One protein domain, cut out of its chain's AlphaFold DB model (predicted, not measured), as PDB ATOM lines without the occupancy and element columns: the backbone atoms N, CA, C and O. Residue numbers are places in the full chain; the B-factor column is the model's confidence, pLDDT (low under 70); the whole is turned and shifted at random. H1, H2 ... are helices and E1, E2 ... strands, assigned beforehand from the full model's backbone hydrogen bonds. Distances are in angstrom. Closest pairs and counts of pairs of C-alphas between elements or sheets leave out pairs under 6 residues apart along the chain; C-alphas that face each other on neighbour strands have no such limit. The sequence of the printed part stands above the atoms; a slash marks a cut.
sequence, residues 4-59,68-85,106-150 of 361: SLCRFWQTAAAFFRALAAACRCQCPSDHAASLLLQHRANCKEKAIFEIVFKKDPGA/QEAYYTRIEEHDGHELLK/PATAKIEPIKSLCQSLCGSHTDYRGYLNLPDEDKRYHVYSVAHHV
ATOM      1  N   SER A   4      -6.025  55.869  25.481       57.38
ATOM      2  CA  SER A   4      -6.563  54.918  24.523       57.38
ATOM      3  C   SER A   4      -7.093  53.609  25.138       57.38
ATOM      4  O   SER A   4      -8.079  53.082  24.630       57.38
ATOM      5  N   LEU A   5      -6.534  53.121  26.254       64.38
ATOM      6  CA  LEU A   5      -7.065  51.951  26.976       64.38
ATOM      7  C   LEU A   5      -8.403  52.304  27.659       64.38
ATOM      8  O   LEU A   5      -9.364  51.545  27.570       64.38
ATOM      9  N   CYS A   6      -8.499  53.514  28.227       60.28
ATOM     10  CA  CYS A   6      -9.754  54.062  28.757       60.28
ATOM     11  C   CYS A   6     -10.837  54.209  27.682       60.28
ATOM     12  O   CYS A   6     -11.982  53.822  27.917       60.28
ATOM     13  N   ARG A   7     -10.475  54.712  26.493       64.62
ATOM     14  CA  ARG A   7     -11.397  54.793  25.348       64.62
ATOM     15  C   ARG A   7     -11.877  53.418  24.895       64.62
ATOM     16  O   ARG A   7     -13.073  53.242  24.695       64.62
ATOM     17  N   PHE A   8     -10.980  52.431  24.816       68.75
ATOM     18  CA  PHE A   8     -11.371  51.058  24.502       68.75
ATOM     19  C   PHE A   8     -12.436  50.535  25.476       68.75
ATOM     20  O   PHE A   8     -13.409  49.935  25.039       68.75
ATOM     21  N   TRP A   9     -12.314  50.794  26.781       70.06
ATOM     22  CA  TRP A   9     -13.302  50.310  27.755       70.06
ATOM     23  C   TRP A   9     -14.656  51.009  27.672       70.06
ATOM     24  O   TRP A   9     -15.681  50.365  27.896       70.06
ATOM     25  N   GLN A  10     -14.681  52.300  27.334       63.94
ATOM     26  CA  GLN A  10     -15.935  53.009  27.072       63.94
ATOM     27  C   GLN A  10     -16.674  52.374  25.885       63.94
ATOM     28  O   GLN A  10     -17.854  52.042  26.003       63.94
ATOM     29  N   THR A  11     -15.950  52.097  24.800       70.38
ATOM     30  CA  THR A  11     -16.482  51.392  23.628       70.38
ATOM     31  C   THR A  11     -16.842  49.931  23.941       70.38
ATOM     32  O   THR A  11     -17.874  49.439  23.491       70.38
ATOM     33  N   ALA A  12     -16.072  49.233  24.784       75.44
ATOM     34  CA  ALA A  12     -16.350  47.849  25.173       75.44
ATOM     35  C   ALA A  12     -17.702  47.719  25.894       75.44
ATOM     36  O   ALA A  12     -18.488  46.824  25.585       75.44
ATOM     37  N   ALA A  13     -18.024  48.641  26.807       76.31
ATOM     38  CA  ALA A  13     -19.312  48.642  27.500       76.31
ATOM     39  C   ALA A  13     -20.496  48.855  26.542       76.31
ATOM     40  O   ALA A  13     -21.578  48.297  26.754       76.31
ATOM     41  N   ALA A  14     -20.314  49.667  25.498       78.31
ATOM     42  CA  ALA A  14     -21.309  49.835  24.447       78.31
ATOM     43  C   ALA A  14     -21.431  48.543  23.616       78.31
ATOM     44  O   ALA A  14     -22.538  48.015  23.473       78.31
ATOM     45  N   PHE A  15     -20.306  47.965  23.172       85.06
ATOM     46  CA  PHE A  15     -20.254  46.693  22.440       85.06
ATOM     47  C   PHE A  15     -20.982  45.568  23.180       85.06
ATOM     48  O   PHE A  15     -21.881  44.940  22.622       85.06
ATOM     49  N   PHE A  16     -20.668  45.339  24.457       86.25
ATOM     50  CA  PHE A  16     -21.288  44.269  25.241       86.25
ATOM     51  C   PHE A  16     -22.791  44.479  25.457       86.25
ATOM     52  O   PHE A  16     -23.537  43.500  25.554       86.25
ATOM     53  N   ARG A  17     -23.261  45.734  25.474       82.75
ATOM     54  CA  ARG A  17     -24.693  46.064  25.478       82.75
ATOM     55  C   ARG A  17     -25.358  45.767  24.136       82.75
ATOM     56  O   ARG A  17     -26.422  45.148  24.129       82.75
ATOM     57  N   ALA A  18     -24.740  46.145  23.017       84.62
ATOM     58  CA  ALA A  18     -25.244  45.826  21.679       84.62
ATOM     59  C   ALA A  18     -25.284  44.307  21.439       84.62
ATOM     60  O   ALA A  18     -26.287  43.770  20.970       84.62
ATOM     61  N   LEU A  19     -24.235  43.600  21.857       88.25
ATOM     62  CA  LEU A  19     -24.156  42.146  21.818       88.25
ATOM     63  C   LEU A  19     -25.274  41.496  22.646       88.25
ATOM     64  O   LEU A  19     -25.980  40.625  22.146       88.25
ATOM     65  N   ALA A  20     -25.492  41.952  23.884       85.44
ATOM     66  CA  ALA A  20     -26.590  41.467  24.722       85.44
ATOM     67  C   ALA A  20     -27.971  41.737  24.093       85.44
ATOM     68  O   ALA A  20     -28.862  40.891  24.162       85.44
ATOM     69  N   ALA A  21     -28.156  42.888  23.436       84.81
ATOM     70  CA  ALA A  21     -29.388  43.199  22.715       84.81
ATOM     71  C   ALA A  21     -29.617  42.256  21.520       84.81
ATOM     72  O   ALA A  21     -30.746  41.813  21.306       84.81
ATOM     73  N   ALA A  22     -28.558  41.896  20.793       86.50
ATOM     74  CA  ALA A  22     -28.626  40.970  19.665       86.50
ATOM     75  C   ALA A  22     -28.812  39.498  20.089       86.50
ATOM     76  O   ALA A  22     -29.263  38.681  19.285       86.50
ATOM     77  N   CYS A  23     -28.543  39.152  21.352       86.31
ATOM     78  CA  CYS A  23     -28.889  37.850  21.935       86.31
ATOM     79  C   CYS A  23     -30.394  37.691  22.226       86.31
ATOM     80  O   CYS A  23     -30.817  36.659  22.734       86.31
ATOM     81  N   ARG A  24     -31.251  38.670  21.913       82.56
ATOM     82  CA  ARG A  24     -32.702  38.491  22.059       82.56
ATOM     83  C   ARG A  24     -33.244  37.609  20.935       82.56
ATOM     84  O   ARG A  24     -33.049  37.876  19.747       82.56
ATOM     85  N   CYS A  25     -33.964  36.559  21.310       82.38
ATOM     86  CA  CYS A  25     -34.680  35.693  20.382       82.38
ATOM     87  C   CYS A  25     -36.005  35.230  20.994       82.38
ATOM     88  O   CYS A  25     -36.144  35.184  22.212       82.38
ATOM     89  N   GLN A  26     -36.958  34.860  20.139       81.88
ATOM     90  CA  GLN A  26     -38.264  34.309  20.532       81.88
ATOM     91  C   GLN A  26     -38.303  32.780  20.391       81.88
ATOM     92  O   GLN A  26     -39.364  32.184  20.230       81.88
ATOM     93  N   CYS A  27     -37.135  32.139  20.362       81.69
ATOM     94  CA  CYS A  27     -37.055  30.695  20.227       81.69
ATOM     95  C   CYS A  27     -37.595  30.011  21.492       81.69
ATOM     96  O   CYS A  27     -37.359  30.512  22.591       81.69
ATOM     97  N   PRO A  28     -38.294  28.872  21.349       76.44
ATOM     98  CA  PRO A  28     -38.803  28.114  22.490       76.44
ATOM     99  C   PRO A  28     -37.698  27.348  23.235       76.44
ATOM    100  O   PRO A  28     -37.905  26.936  24.370       76.44
ATOM    101  N   SER A  29     -36.545  27.131  22.595       80.31
ATOM    102  CA  SER A  29     -35.361  26.513  23.193       80.31
ATOM    103  C   SER A  29     -34.551  27.509  24.018       80.31
ATOM    104  O   SER A  29     -34.418  28.676  23.641       80.31
ATOM    105  N   ASP A  30     -33.940  27.019  25.099       83.19
ATOM    106  CA  ASP A  30     -32.955  27.788  25.853       83.19
ATOM    107  C   ASP A  30     -31.676  27.972  25.016       83.19
ATOM    108  O   ASP A  30     -31.170  27.057  24.357       83.19
ATOM    109  N   HIS A  31     -31.168  29.205  25.023       87.31
ATOM    110  CA  HIS A  31     -29.937  29.596  24.347       87.31
ATOM    111  C   HIS A  31     -28.978  30.244  25.330       87.31
ATOM    112  O   HIS A  31     -29.379  30.983  26.237       87.31
ATOM    113  N   ALA A  32     -27.693  30.032  25.084       88.25
ATOM    114  CA  ALA A  32     -26.623  30.641  25.841       88.25
ATOM    115  C   ALA A  32     -25.558  31.216  24.917       88.25
ATOM    116  O   ALA A  32     -25.395  30.789  23.776       88.25
ATOM    117  N   ALA A  33     -24.778  32.153  25.436       89.06
ATOM    118  CA  ALA A  33     -23.506  32.515  24.839       89.06
ATOM    119  C   ALA A  33     -22.399  32.426  25.879       89.06
ATOM    120  O   ALA A  33     -22.563  32.843  27.025       89.06
ATOM    121  N   SER A  34     -21.264  31.879  25.463       90.12
ATOM    122  CA  SER A  34     -20.024  31.884  26.220       90.12
ATOM    123  C   SER A  34     -19.043  32.840  25.569       90.12
ATOM    124  O   SER A  34     -18.601  32.613  24.447       90.12
ATOM    125  N   LEU A  35     -18.736  33.925  26.269       92.12
ATOM    126  CA  LEU A  35     -17.773  34.926  25.835       92.12
ATOM    127  C   LEU A  35     -16.379  34.514  26.302       92.12
ATOM    128  O   LEU A  35     -16.181  34.267  27.494       92.12
ATOM    129  N   LEU A  36     -15.418  34.474  25.379       93.81
ATOM    130  CA  LEU A  36     -14.016  34.268  25.720       93.81
ATOM    131  C   LEU A  36     -13.466  35.489  26.466       93.81
ATOM    132  O   LEU A  36     -13.499  36.613  25.963       93.81
ATOM    133  N   LEU A  37     -12.934  35.251  27.661       92.94
ATOM    134  CA  LEU A  37     -12.255  36.257  28.465       92.94
ATOM    135  C   LEU A  37     -10.827  36.431  27.939       92.94
ATOM    136  O   LEU A  37     -10.120  35.453  27.694       92.94
ATOM    137  N   GLN A  38     -10.396  37.679  27.757       89.88
ATOM    138  CA  GLN A  38      -9.085  37.996  27.190       89.88
ATOM    139  C   GLN A  38      -8.469  39.216  27.870       89.88
ATOM    140  O   GLN A  38      -9.139  40.225  28.112       89.88
ATOM    141  N   HIS A  39      -7.164  39.135  28.125       88.00
ATOM    142  CA  HIS A  39      -6.378  40.301  28.499       88.00
ATOM    143  C   HIS A  39      -6.034  41.119  27.250       88.00
ATOM    144  O   HIS A  39      -5.455  40.592  26.302       88.00
ATOM    145  N   ARG A  40      -6.369  42.412  27.259       77.88
ATOM    146  CA  ARG A  40      -6.036  43.346  26.176       77.88
ATOM    147  C   ARG A  40      -5.113  44.433  26.709       77.88
ATOM    148  O   ARG A  40      -5.558  45.354  27.389       77.88
ATOM    149  N   ALA A  41      -3.827  44.305  26.396       64.12
ATOM    150  CA  ALA A  41      -2.798  45.273  26.778       64.12
ATOM    151  C   ALA A  41      -2.652  46.430  25.772       64.12
ATOM    152  O   ALA A  41      -2.065  47.459  26.104       64.12
ATOM    153  N   ASN A  42      -3.153  46.260  24.543       63.09
ATOM    154  CA  ASN A  42      -2.944  47.190  23.439       63.09
ATOM    155  C   ASN A  42      -4.267  47.520  22.733       63.09
ATOM    156  O   ASN A  42      -5.011  46.638  22.325       63.09
ATOM    157  N   CYS A  43      -4.531  48.812  22.585       58.31
ATOM    158  CA  CYS A  43      -5.706  49.394  21.934       58.31
ATOM    159  C   CYS A  43      -5.481  49.732  20.449       58.31
ATOM    160  O   CYS A  43      -6.367  50.297  19.817       58.31
ATOM    161  N   LYS A  44      -4.264  49.520  19.922       59.06
ATOM    162  CA  LYS A  44      -3.917  49.833  18.523       59.06
ATOM    163  C   LYS A  44      -4.369  48.752  17.543       59.06
ATOM    164  O   LYS A  44      -4.362  48.986  16.341       59.06
ATOM    165  N   GLU A  45      -4.723  47.579  18.050       65.94
ATOM    166  CA  GLU A  45      -5.249  46.476  17.255       65.94
ATOM    167  C   GLU A  45      -6.776  46.549  17.219       65.94
ATOM    168  O   GLU A  45      -7.408  46.939  18.204       65.94
ATOM    169  N   LYS A  46      -7.362  46.171  16.078       74.38
ATOM    170  CA  LYS A  46      -8.817  46.056  15.926       74.38
ATOM    171  C   LYS A  46      -9.372  45.125  17.002       74.38
ATOM    172  O   LYS A  46      -8.791  44.071  17.274       74.38
ATOM    173  N   ALA A  47     -10.498  45.489  17.610       79.94
ATOM    174  CA  ALA A  47     -11.098  44.647  18.630       79.94
ATOM    175  C   ALA A  47     -11.667  43.363  18.004       79.94
ATOM    176  O   ALA A  47     -12.566  43.409  17.166       79.94
ATOM    177  N   ILE A  48     -11.141  42.212  18.426       86.12
ATOM    178  CA  ILE A  48     -11.617  40.883  18.022       86.12
ATOM    179  C   ILE A  48     -12.172  40.168  19.246       86.12
ATOM    180  O   ILE A  48     -11.445  39.980  20.222       86.12
ATOM    181  N   PHE A  49     -13.424  39.732  19.186       89.81
ATOM    182  CA  PHE A  49     -14.105  38.982  20.236       89.81
ATOM    183  C   PHE A  49     -14.461  37.588  19.739       89.81
ATOM    184  O   PHE A  49     -14.888  37.410  18.601       89.81
ATOM    185  N   GLU A  50     -14.329  36.602  20.615       91.44
ATOM    186  CA  GLU A  50     -14.734  35.232  20.328       91.44
ATOM    187  C   GLU A  50     -15.866  34.813  21.254       91.44
ATOM    188  O   GLU A  50     -15.819  35.033  22.468       91.44
ATOM    189  N   ILE A  51     -16.895  34.215  20.662       91.31
ATOM    190  CA  ILE A  51     -18.116  33.829  21.358       91.31
ATOM    191  C   ILE A  51     -18.544  32.455  20.867       91.31
ATOM    192  O   ILE A  51     -18.576  32.196  19.667       91.31
ATOM    193  N   VAL A  52     -18.919  31.588  21.802       90.44
ATOM    194  CA  VAL A  52     -19.570  30.312  21.504       90.44
ATOM    195  C   VAL A  52     -21.049  30.446  21.826       90.44
ATOM    196  O   VAL A  52     -21.422  30.585  22.991       90.44
ATOM    197  N   PHE A  53     -21.895  30.404  20.806       88.44
ATOM    198  CA  PHE A  53     -23.340  30.355  20.987       88.44
ATOM    199  C   PHE A  53     -23.779  28.910  21.141       88.44
ATOM    200  O   PHE A  53     -23.385  28.050  20.357       88.44
ATOM    201  N   LYS A  54     -24.580  28.652  22.168       88.19
ATOM    202  CA  LYS A  54     -25.039  27.318  22.524       88.19
ATOM    203  C   LYS A  54     -26.543  27.261  22.390       88.19
ATOM    204  O   LYS A  54     -27.241  28.152  22.883       88.19
ATOM    205  N   LYS A  55     -27.022  26.212  21.737       85.12
ATOM    206  CA  LYS A  55     -28.446  25.969  21.561       85.12
ATOM    207  C   LYS A  55     -28.807  24.616  22.128       85.12
ATOM    208  O   LYS A  55     -28.270  23.603  21.680       85.12
ATOM    209  N   ASP A  56     -29.731  24.618  23.082       80.00
ATOM    210  CA  ASP A  56     -30.294  23.373  23.569       80.00
ATOM    211  C   ASP A  56     -31.284  22.839  22.528       80.00
ATOM    212  O   ASP A  56     -32.213  23.554  22.129       80.00
ATOM    213  N   PRO A  57     -31.107  21.600  22.045       63.09
ATOM    214  CA  PRO A  57     -32.140  20.937  21.271       63.09
ATOM    215  C   PRO A  57     -33.345  20.773  22.199       63.09
ATOM    216  O   PRO A  57     -33.285  20.048  23.190       63.09
ATOM    217  N   GLY A  58     -34.423  21.515  21.935       59.62
ATOM    218  CA  GLY A  58     -35.650  21.430  22.728       59.62
ATOM    219  C   GLY A  58     -36.107  19.976  22.898       59.62
ATOM    220  O   GLY A  58     -35.823  19.127  22.055       59.62
ATOM    221  N   ALA A  59     -36.818  19.689  23.992       49.28
ATOM    222  CA  ALA A  59     -37.235  18.348  24.419       49.28
ATOM    223  C   ALA A  59     -38.284  17.659  23.506       49.28
ATOM    224  O   ALA A  59     -39.201  16.999  23.987       49.28
ATOM    225  N   GLN A  68     -26.207  19.463  23.007       79.38
ATOM    226  CA  GLN A  68     -26.192  20.913  22.827       79.38
ATOM    227  C   GLN A  68     -25.310  21.280  21.623       79.38
ATOM    228  O   GLN A  68     -24.150  20.862  21.561       79.38
ATOM    229  N   GLU A  69     -25.848  22.065  20.688       85.75
ATOM    230  CA  GLU A  69     -25.106  22.536  19.515       85.75
ATOM    231  C   GLU A  69     -24.258  23.764  19.856       85.75
ATOM    232  O   GLU A  69     -24.667  24.607  20.660       85.75
ATOM    233  N   ALA A  70     -23.101  23.887  19.201       87.25
ATOM    234  CA  ALA A  70     -22.139  24.967  19.397       87.25
ATOM    235  C   ALA A  70     -21.863  25.723  18.095       87.25
ATOM    236  O   ALA A  70     -21.417  25.132  17.113       87.25
ATOM    237  N   TYR A  71     -22.017  27.041  18.115       88.38
ATOM    238  CA  TYR A  71     -21.664  27.925  17.008       88.38
ATOM    239  C   TYR A  71     -20.519  28.827  17.463       88.38
ATOM    240  O   TYR A  71     -20.710  29.726  18.286       88.38
ATOM    241  N   TYR A  72     -19.320  28.554  16.957       89.00
ATOM    242  CA  TYR A  72     -18.133  29.357  17.218       89.00
ATOM    243  C   TYR A  72     -18.155  30.562  16.300       89.00
ATOM    244  O   TYR A  72     -18.176  30.428  15.074       89.00
ATOM    245  N   THR A  73     -18.124  31.731  16.914       89.56
ATOM    246  CA  THR A  73     -18.317  33.002  16.240       89.56
ATOM    247  C   THR A  73     -17.177  33.940  16.590       89.56
ATOM    248  O   THR A  73     -16.802  34.084  17.757       89.56
ATOM    249  N   ARG A  74     -16.648  34.613  15.572       91.69
ATOM    250  CA  ARG A  74     -15.697  35.713  15.720       91.69
ATOM    251  C   ARG A  74     -16.398  37.020  15.387       91.69
ATOM    252  O   ARG A  74     -17.130  37.094  14.403       91.69
ATOM    253  N   ILE A  75     -16.188  38.038  16.210       90.06
ATOM    254  CA  ILE A  75     -16.713  39.382  15.990       90.06
ATOM    255  C   ILE A  75     -15.544  40.350  15.901       90.06
ATOM    256  O   ILE A  75     -14.737  40.412  16.823       90.06
ATOM    257  N   GLU A  76     -15.459  41.097  14.809       88.88
ATOM    258  CA  GLU A  76     -14.343  41.998  14.529       88.88
ATOM    259  C   GLU A  76     -14.831  43.431  14.333       88.88
ATOM    260  O   GLU A  76     -15.791  43.680  13.604       88.88
ATOM    261  N   GLU A  77     -14.150  44.380  14.963       85.50
ATOM    262  CA  GLU A  77     -14.342  45.807  14.727       85.50
ATOM    263  C   GLU A  77     -13.758  46.211  13.368       85.50
ATOM    264  O   GLU A  77     -12.583  45.966  13.085       85.50
ATOM    265  N   HIS A  78     -14.564  46.876  12.541       79.12
ATOM    266  CA  HIS A  78     -14.114  47.490  11.296       79.12
ATOM    267  C   HIS A  78     -14.674  48.906  11.154       79.12
ATOM    268  O   HIS A  78     -15.783  49.210  11.605       79.12
ATOM    269  N   ASP A  79     -13.900  49.760  10.486       70.31
ATOM    270  CA  ASP A  79     -14.387  51.047  10.002       70.31
ATOM    271  C   ASP A  79     -15.251  50.820   8.747       70.31
ATOM    272  O   ASP A  79     -14.910  50.007   7.879       70.31
ATOM    273  N   GLY A  80     -16.375  51.532   8.641       59.19
ATOM    274  CA  GLY A  80     -17.335  51.386   7.544       59.19
ATOM    275  C   GLY A  80     -16.716  51.603   6.157       59.19
ATOM    276  O   GLY A  80     -17.191  51.025   5.177       59.19
ATOM    277  N   HIS A  81     -15.629  52.377   6.075       57.31
ATOM    278  CA  HIS A  81     -14.893  52.647   4.838       57.31
ATOM    279  C   HIS A  81     -13.887  51.550   4.441       57.31
ATOM    280  O   HIS A  81     -13.665  51.337   3.248       57.31
ATOM    281  N   GLU A  82     -13.292  50.825   5.394       58.78
ATOM    282  CA  GLU A  82     -12.264  49.812   5.097       58.78
ATOM    283  C   GLU A  82     -12.848  48.532   4.485       58.78
ATOM    284  O   GLU A  82     -12.204  47.883   3.662       58.78
ATOM    285  N   LEU A  83     -14.089  48.186   4.831       56.50
ATOM    286  CA  LEU A  83     -14.752  46.979   4.328       56.50
ATOM    287  C   LEU A  83     -15.129  47.072   2.854       56.50
ATOM    288  O   LEU A  83     -14.944  46.108   2.117       56.50
ATOM    289  N   LEU A  84     -15.589  48.242   2.405       52.78
ATOM    290  CA  LEU A  84     -15.856  48.493   0.985       52.78
ATOM    291  C   LEU A  84     -14.585  48.316   0.145       52.78
ATOM    292  O   LEU A  84     -14.650  47.830  -0.980       52.78
ATOM    293  N   LYS A  85     -13.423  48.642   0.724       49.19
ATOM    294  CA  LYS A  85     -12.114  48.454   0.098       49.19
ATOM    295  C   LYS A  85     -11.663  46.989   0.123       49.19
ATOM    296  O   LYS A  85     -11.274  46.459  -0.910       49.19
ATOM    297  N   PRO A 106     -19.518  41.269  -5.896       40.81
ATOM    298  CA  PRO A 106     -19.347  42.196  -4.772       40.81
ATOM    299  C   PRO A 106     -20.321  43.389  -4.795       40.81
ATOM    300  O   PRO A 106     -20.427  44.118  -3.812       40.81
ATOM    301  N   ALA A 107     -21.077  43.577  -5.881       38.34
ATOM    302  CA  ALA A 107     -22.004  44.693  -6.055       38.34
ATOM    303  C   ALA A 107     -23.405  44.485  -5.434       38.34
ATOM    304  O   ALA A 107     -24.198  45.424  -5.434       38.34
ATOM    305  N   THR A 108     -23.753  43.293  -4.920       39.97
ATOM    306  CA  THR A 108     -25.147  43.010  -4.485       39.97
ATOM    307  C   THR A 108     -25.324  42.327  -3.128       39.97
ATOM    308  O   THR A 108     -26.464  42.169  -2.682       39.97
ATOM    309  N   ALA A 109     -24.253  41.979  -2.409       50.81
ATOM    310  CA  ALA A 109     -24.385  41.498  -1.036       50.81
ATOM    311  C   ALA A 109     -24.761  42.671  -0.111       50.81
ATOM    312  O   ALA A 109     -23.898  43.412   0.358       50.81
ATOM    313  N   LYS A 110     -26.063  42.868   0.133       57.03
ATOM    314  CA  LYS A 110     -26.553  43.846   1.111       57.03
ATOM    315  C   LYS A 110     -25.977  43.498   2.484       57.03
ATOM    316  O   LYS A 110     -26.345  42.495   3.089       57.03
ATOM    317  N   ILE A 111     -25.042  44.316   2.955       71.38
ATOM    318  CA  ILE A 111     -24.501  44.212   4.306       71.38
ATOM    319  C   ILE A 111     -25.576  44.747   5.255       71.38
ATOM    320  O   ILE A 111     -25.820  45.952   5.286       71.38
ATOM    321  N   GLU A 112     -26.233  43.862   6.004       80.38
ATOM    322  CA  GLU A 112     -27.347  44.228   6.886       80.38
ATOM    323  C   GLU A 112     -26.989  44.114   8.380       80.38
ATOM    324  O   GLU A 112     -26.182  43.260   8.774       80.38
ATOM    325  N   PRO A 113     -27.587  44.972   9.231       87.12
ATOM    326  CA  PRO A 113     -27.413  44.900  10.673       87.12
ATOM    327  C   PRO A 113     -28.131  43.671  11.251       87.12
ATOM    328  O   PRO A 113     -29.301  43.407  10.959       87.12
ATOM    329  N   ILE A 114     -27.448  42.942  12.132       87.38
ATOM    330  CA  ILE A 114     -27.991  41.764  12.809       87.38
ATOM    331  C   ILE A 114     -28.968  42.212  13.894       87.38
ATOM    332  O   ILE A 114     -28.591  42.863  14.866       87.38
ATOM    333  N   LYS A 115     -30.230  41.799  13.752       83.88
ATOM    334  CA  LYS A 115     -31.277  42.011  14.765       83.88
ATOM    335  C   LYS A 115     -31.321  40.900  15.814       83.88
ATOM    336  O   LYS A 115     -31.618  41.166  16.973       83.88
ATOM    337  N   SER A 116     -31.040  39.661  15.405       86.00
ATOM    338  CA  SER A 116     -30.991  38.492  16.286       86.00
ATOM    339  C   SER A 116     -29.842  37.572  15.879       86.00
ATOM    340  O   SER A 116     -29.833  37.023  14.775       86.00
ATOM    341  N   LEU A 117     -28.881  37.383  16.784       85.38
ATOM    342  CA  LEU A 117     -27.741  36.483  16.583       85.38
ATOM    343  C   LEU A 117     -28.193  35.034  16.436       85.38
ATOM    344  O   LEU A 117     -27.645  34.311  15.614       85.38
ATOM    345  N   CYS A 118     -29.237  34.634  17.163       85.00
ATOM    346  CA  CYS A 118     -29.813  33.303  17.022       85.00
ATOM    347  C   CYS A 118     -30.262  33.027  15.581       85.00
ATOM    348  O   CYS A 118     -29.909  31.994  15.020       85.00
ATOM    349  N   GLN A 119     -31.037  33.938  14.984       84.56
ATOM    350  CA  GLN A 119     -31.559  33.755  13.626       84.56
ATOM    351  C   GLN A 119     -30.435  33.775  12.588       84.56
ATOM    352  O   GLN A 119     -30.450  32.972  11.661       84.56
ATOM    353  N   SER A 120     -29.453  34.663  12.766       84.44
ATOM    354  CA  SER A 120     -28.321  34.779  11.843       84.44
ATOM    355  C   SER A 120     -27.411  33.543  11.877       84.44
ATOM    356  O   SER A 120     -27.025  33.033  10.827       84.44
ATOM    357  N   LEU A 121     -27.114  33.006  13.066       81.25
ATOM    358  CA  LEU A 121     -26.217  31.855  13.224       81.25
ATOM    359  C   LEU A 121     -26.880  30.513  12.896       81.25
ATOM    360  O   LEU A 121     -26.205  29.629  12.381       81.25
ATOM    361  N   CYS A 122     -28.186  30.369  13.144       77.31
ATOM    362  CA  CYS A 122     -28.951  29.177  12.750       77.31
ATOM    363  C   CYS A 122     -29.359  29.187  11.259       77.31
ATOM    364  O   CYS A 122     -29.999  28.242  10.801       77.31
ATOM    365  N   GLY A 123     -29.078  30.274  10.528       70.50
ATOM    366  CA  GLY A 123     -29.440  30.468   9.121       70.50
ATOM    367  C   GLY A 123     -28.436  29.872   8.117       70.50
ATOM    368  O   GLY A 123     -27.564  29.085   8.467       70.50
ATOM    369  N   SER A 124     -28.552  30.255   6.838       62.66
ATOM    370  CA  SER A 124     -27.774  29.698   5.711       62.66
ATOM    371  C   SER A 124     -26.248  29.752   5.882       62.66
ATOM    372  O   SER A 124     -25.731  30.712   6.437       62.66
ATOM    373  N   HIS A 125     -25.516  28.790   5.312       59.06
ATOM    374  CA  HIS A 125     -24.069  28.531   5.471       59.06
ATOM    375  C   HIS A 125     -23.088  29.545   4.831       59.06
ATOM    376  O   HIS A 125     -22.191  29.149   4.090       59.06
ATOM    377  N   THR A 126     -23.217  30.849   5.081       73.12
ATOM    378  CA  THR A 126     -22.144  31.808   4.755       73.12
ATOM    379  C   THR A 126     -21.259  32.061   5.970       73.12
ATOM    380  O   THR A 126     -21.762  32.241   7.074       73.12
ATOM    381  N   ASP A 127     -19.943  32.146   5.782       82.81
ATOM    382  CA  ASP A 127     -19.032  32.465   6.890       82.81
ATOM    383  C   ASP A 127     -19.292  33.867   7.456       82.81
ATOM    384  O   ASP A 127     -19.129  34.094   8.646       82.81
ATOM    385  N   TYR A 128     -19.775  34.809   6.644       87.25
ATOM    386  CA  TYR A 128     -20.185  36.135   7.106       87.25
ATOM    387  C   TYR A 128     -21.670  36.182   7.501       87.25
ATOM    388  O   TYR A 128     -22.527  35.654   6.788       87.25
ATOM    389  N   ARG A 129     -21.975  36.841   8.628       85.31
ATOM    390  CA  ARG A 129     -23.301  36.848   9.280       85.31
ATOM    391  C   ARG A 129     -23.985  38.217   9.327       85.31
ATOM    392  O   ARG A 129     -25.159  38.290   9.693       85.31
ATOM    393  N   GLY A 130     -23.273  39.287   8.976       88.12
ATOM    394  CA  GLY A 130     -23.721  40.678   9.122       88.12
ATOM    395  C   GLY A 130     -22.915  41.431  10.180       88.12
ATOM    396  O   GLY A 130     -21.810  41.016  10.533       88.12
ATOM    397  N   TYR A 131     -23.452  42.535  10.695       89.44
ATOM    398  CA  TYR A 131     -22.768  43.352  11.705       89.44
ATOM    399  C   TYR A 131     -23.685  43.796  12.845       89.44
ATOM    400  O   TYR A 131     -24.892  43.951  12.669       89.44
ATOM    401  N   LEU A 132     -23.112  44.028  14.023       88.38
ATOM    402  CA  LEU A 132     -23.763  44.716  15.133       88.38
ATOM    403  C   LEU A 132     -23.512  46.219  14.992       88.38
ATOM    404  O   LEU A 132     -22.373  46.638  14.764       88.38
ATOM    405  N   ASN A 133     -24.574  47.011  15.132       81.75
ATOM    406  CA  ASN A 133     -24.494  48.466  15.121       81.75
ATOM    407  C   ASN A 133     -24.589  49.002  16.548       81.75
ATOM    408  O   ASN A 133     -25.464  48.584  17.312       81.75
ATOM    409  N   LEU A 134     -23.711  49.936  16.887       77.19
ATOM    410  CA  LEU A 134     -23.758  50.648  18.155       77.19
ATOM    411  C   LEU A 134     -24.485  51.975  17.955       77.19
ATOM    412  O   LEU A 134     -24.239  52.646  16.954       77.19
ATOM    413  N   PRO A 135     -25.400  52.360  18.859       65.06
ATOM    414  CA  PRO A 135     -25.903  53.726  18.883       65.06
ATOM    415  C   PRO A 135     -24.719  54.682  19.068       65.06
ATOM    416  O   PRO A 135     -23.875  54.434  19.927       65.06
ATOM    417  N   ASP A 136     -24.671  55.744  18.267       64.06
ATOM    418  CA  ASP A 136     -23.721  56.857  18.408       64.06
ATOM    419  C   ASP A 136     -22.232  56.536  18.142       64.06
ATOM    420  O   ASP A 136     -21.361  57.338  18.480       64.06
ATOM    421  N   GLU A 137     -21.916  55.410  17.490       67.94
ATOM    422  CA  GLU A 137     -20.573  55.133  16.957       67.94
ATOM    423  C   GLU A 137     -20.619  54.820  15.450       67.94
ATOM    424  O   GLU A 137     -21.461  54.053  14.990       67.94
ATOM    425  N   ASP A 138     -19.651  55.342  14.687       68.25
ATOM    426  CA  ASP A 138     -19.470  55.012  13.257       68.25
ATOM    427  C   ASP A 138     -18.901  53.595  13.033       68.25
ATOM    428  O   ASP A 138     -18.819  53.096  11.906       68.25
ATOM    429  N   LYS A 139     -18.501  52.926  14.119       74.44
ATOM    430  CA  LYS A 139     -17.870  51.607  14.105       74.44
ATOM    431  C   LYS A 139     -18.895  50.494  13.954       74.44
ATOM    432  O   LYS A 139     -19.944  50.487  14.599       74.44
ATOM    433  N   ARG A 140     -18.540  49.481  13.163       85.25
ATOM    434  CA  ARG A 140     -19.356  48.280  12.965       85.25
ATOM    435  C   ARG A 140     -18.612  47.045  13.439       85.25
ATOM    436  O   ARG A 140     -17.410  46.902  13.231       85.25
ATOM    437  N   TYR A 141     -19.354  46.134  14.057       87.81
ATOM    438  CA  TYR A 141     -18.804  44.898  14.605       87.81
ATOM    439  C   TYR A 141     -19.296  43.727  13.772       87.81
ATOM    440  O   TYR A 141     -20.430  43.275  13.911       87.81
ATOM    441  N   HIS A 142     -18.447  43.277  12.863       89.12
ATOM    442  CA  HIS A 142     -18.754  42.277  11.855       89.12
ATOM    443  C   HIS A 142     -18.681  40.879  12.443       89.12
ATOM    444  O   HIS A 142     -17.727  40.544  13.137       89.12
ATOM    445  N   VAL A 143     -19.699  40.069  12.172       90.00
ATOM    446  CA  VAL A 143     -19.886  38.751  12.772       90.00
ATOM    447  C   VAL A 143     -19.579  37.675  11.739       90.00
ATOM    448  O   VAL A 143     -20.118  37.693  10.630       90.00
ATOM    449  N   TYR A 144     -18.748  36.716  12.133       89.75
ATOM    450  CA  TYR A 144     -18.297  35.613  11.297       89.75
ATOM    451  C   TYR A 144     -18.514  34.269  11.993       89.75
ATOM    452  O   TYR A 144     -18.178  34.104  13.166       89.75
ATOM    453  N   SER A 145     -19.046  33.299  11.258       87.50
ATOM    454  CA  SER A 145     -19.045  31.883  11.615       87.50
ATOM    455  C   SER A 145     -17.630  31.337  11.463       87.50
ATOM    456  O   SER A 145     -17.023  31.496  10.410       87.50
ATOM    457  N   VAL A 146     -17.111  30.681  12.497       85.38
ATOM    458  CA  VAL A 146     -15.791  30.030  12.470       85.38
ATOM    459  C   VAL A 146     -15.943  28.518  12.387       85.38
ATOM    460  O   VAL A 146     -15.288  27.868  11.582       85.38
ATOM    461  N   ALA A 147     -16.814  27.954  13.222       81.88
ATOM    462  CA  ALA A 147     -17.090  26.525  13.246       81.88
ATOM    463  C   ALA A 147     -18.495  26.260  13.791       81.88
ATOM    464  O   ALA A 147     -19.025  27.035  14.592       81.88
ATOM    465  N   HIS A 148     -19.078  25.137  13.387       82.88
ATOM    466  CA  HIS A 148     -20.306  24.597  13.961       82.88
ATOM    467  C   HIS A 148     -20.018  23.180  14.439       82.88
ATOM    468  O   HIS A 148     -19.523  22.354  13.676       82.88
ATOM    469  N   HIS A 149     -20.294  22.915  15.712       79.38
ATOM    470  CA  HIS A 149     -20.188  21.582  16.284       79.38
ATOM    471  C   HIS A 149     -21.575  21.100  16.686       79.38
ATOM    472  O   HIS A 149     -22.282  21.762  17.446       79.38
ATOM    473  N   VAL A 150     -21.927  19.905  16.212       77.50
ATOM    474  CA  VAL A 150     -23.180  19.214  16.556       77.50
ATOM    475  C   VAL A 150     -23.223  18.852  18.046       77.50
ATOM    476  O   VAL A 150     -24.290  18.757  18.643       77.50
TER     477      VAL A 150
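Overview. This is residues 4 to 59, 68 to 85 and 106 to 150 of the 361 residues of an uncharacterized protein of Magnaporthe oryzae (strain Y34) (UniProt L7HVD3). One strongly twisted, curled antiparallel sheet of five strands has the long helix H1 packed on one face through residues 11 to 22. The short helix H3 packs on the sheet near the last residue of H1, while H2 sits at the end of E3 and only grazes the sheet. The printed part has 119 residues with three named helices and five named strands, in the order H1 E1 E2 E3 H2 H3 E4 E5; the sheet's order is E1 - E2 - E3 - E5 - E4. The class is mixed, helices and strands, and the whole is compact, with a radius of gyration of the C-alphas of 14.8 A and spans of 48 by 37 by 24 A.

Along the chain. The two longest strands are E3, residues 69 to 79, 31.9 A long, and E5, residues 139 to 149, 30.2 A, ending at C-alpha 149 (-20.188, 21.582, 16.284). E2 is residues 48 to 55, 22.8 A; E1 is residues 31 to 36, 16.6 A; E4 is residues 128 to 133, 15.3 A. H1, residues 4 to 22, is 26.6 A long and begins at C-alpha 4 (-6.563, 54.918, 24.523). H2 is residues 80 to 85, 9.6 A, and H3 is residues 117 to 121, 5.9 A.

Arrangement. E1 and E4 are the edge strands. E3 and E5 are antiparallel at 156 degrees, with N 74 and O 144 at 2.9 A, within hydrogen-bond range. E2 and E3 are antiparallel at 152 degrees, with N 51 and O 73 at 2.9 A. E1 and E2 form a hairpin, with N 34 and O 52 at 2.8 A. E4 and E5 form another hairpin, with N 132 and O 141 at 2.8 A. The architecture is two layers, a helix on one face of a sheet: H1 is on it at a height of 9.2 A, slantwise to the strands at 50 degrees to E3 on the local plane. The closest C-alphas of H1 and E4 are those of Ala 18 and Leu 132, 6.8 A apart. H3 is on the sheet at a height of 5.4 A, over none of the strands. H1 and H3 are close but not clearly touching, with the C-alphas of Ala 22 and Leu 117 at 5.5 A. H1 and H2 are apart. Every O i to N i+4 pair is within range in H1 and H3; H2 has 0 of 2, and 1 of 3 O i to N i+3 pairs.

Size, cuts and confidence. The C-alphas farthest apart are those of Ser 4 and Ala 59, 47.7 A. Residues 60 to 67 and 86 to 105 are not printed, with gaps of 11.4 A and 10.7 A between C-alphas. The link from E1 to E2 is long. The mean pLDDT of the printed part is 77.4, with 31 residues under 70, among them 80 to 85 and 106 to 110.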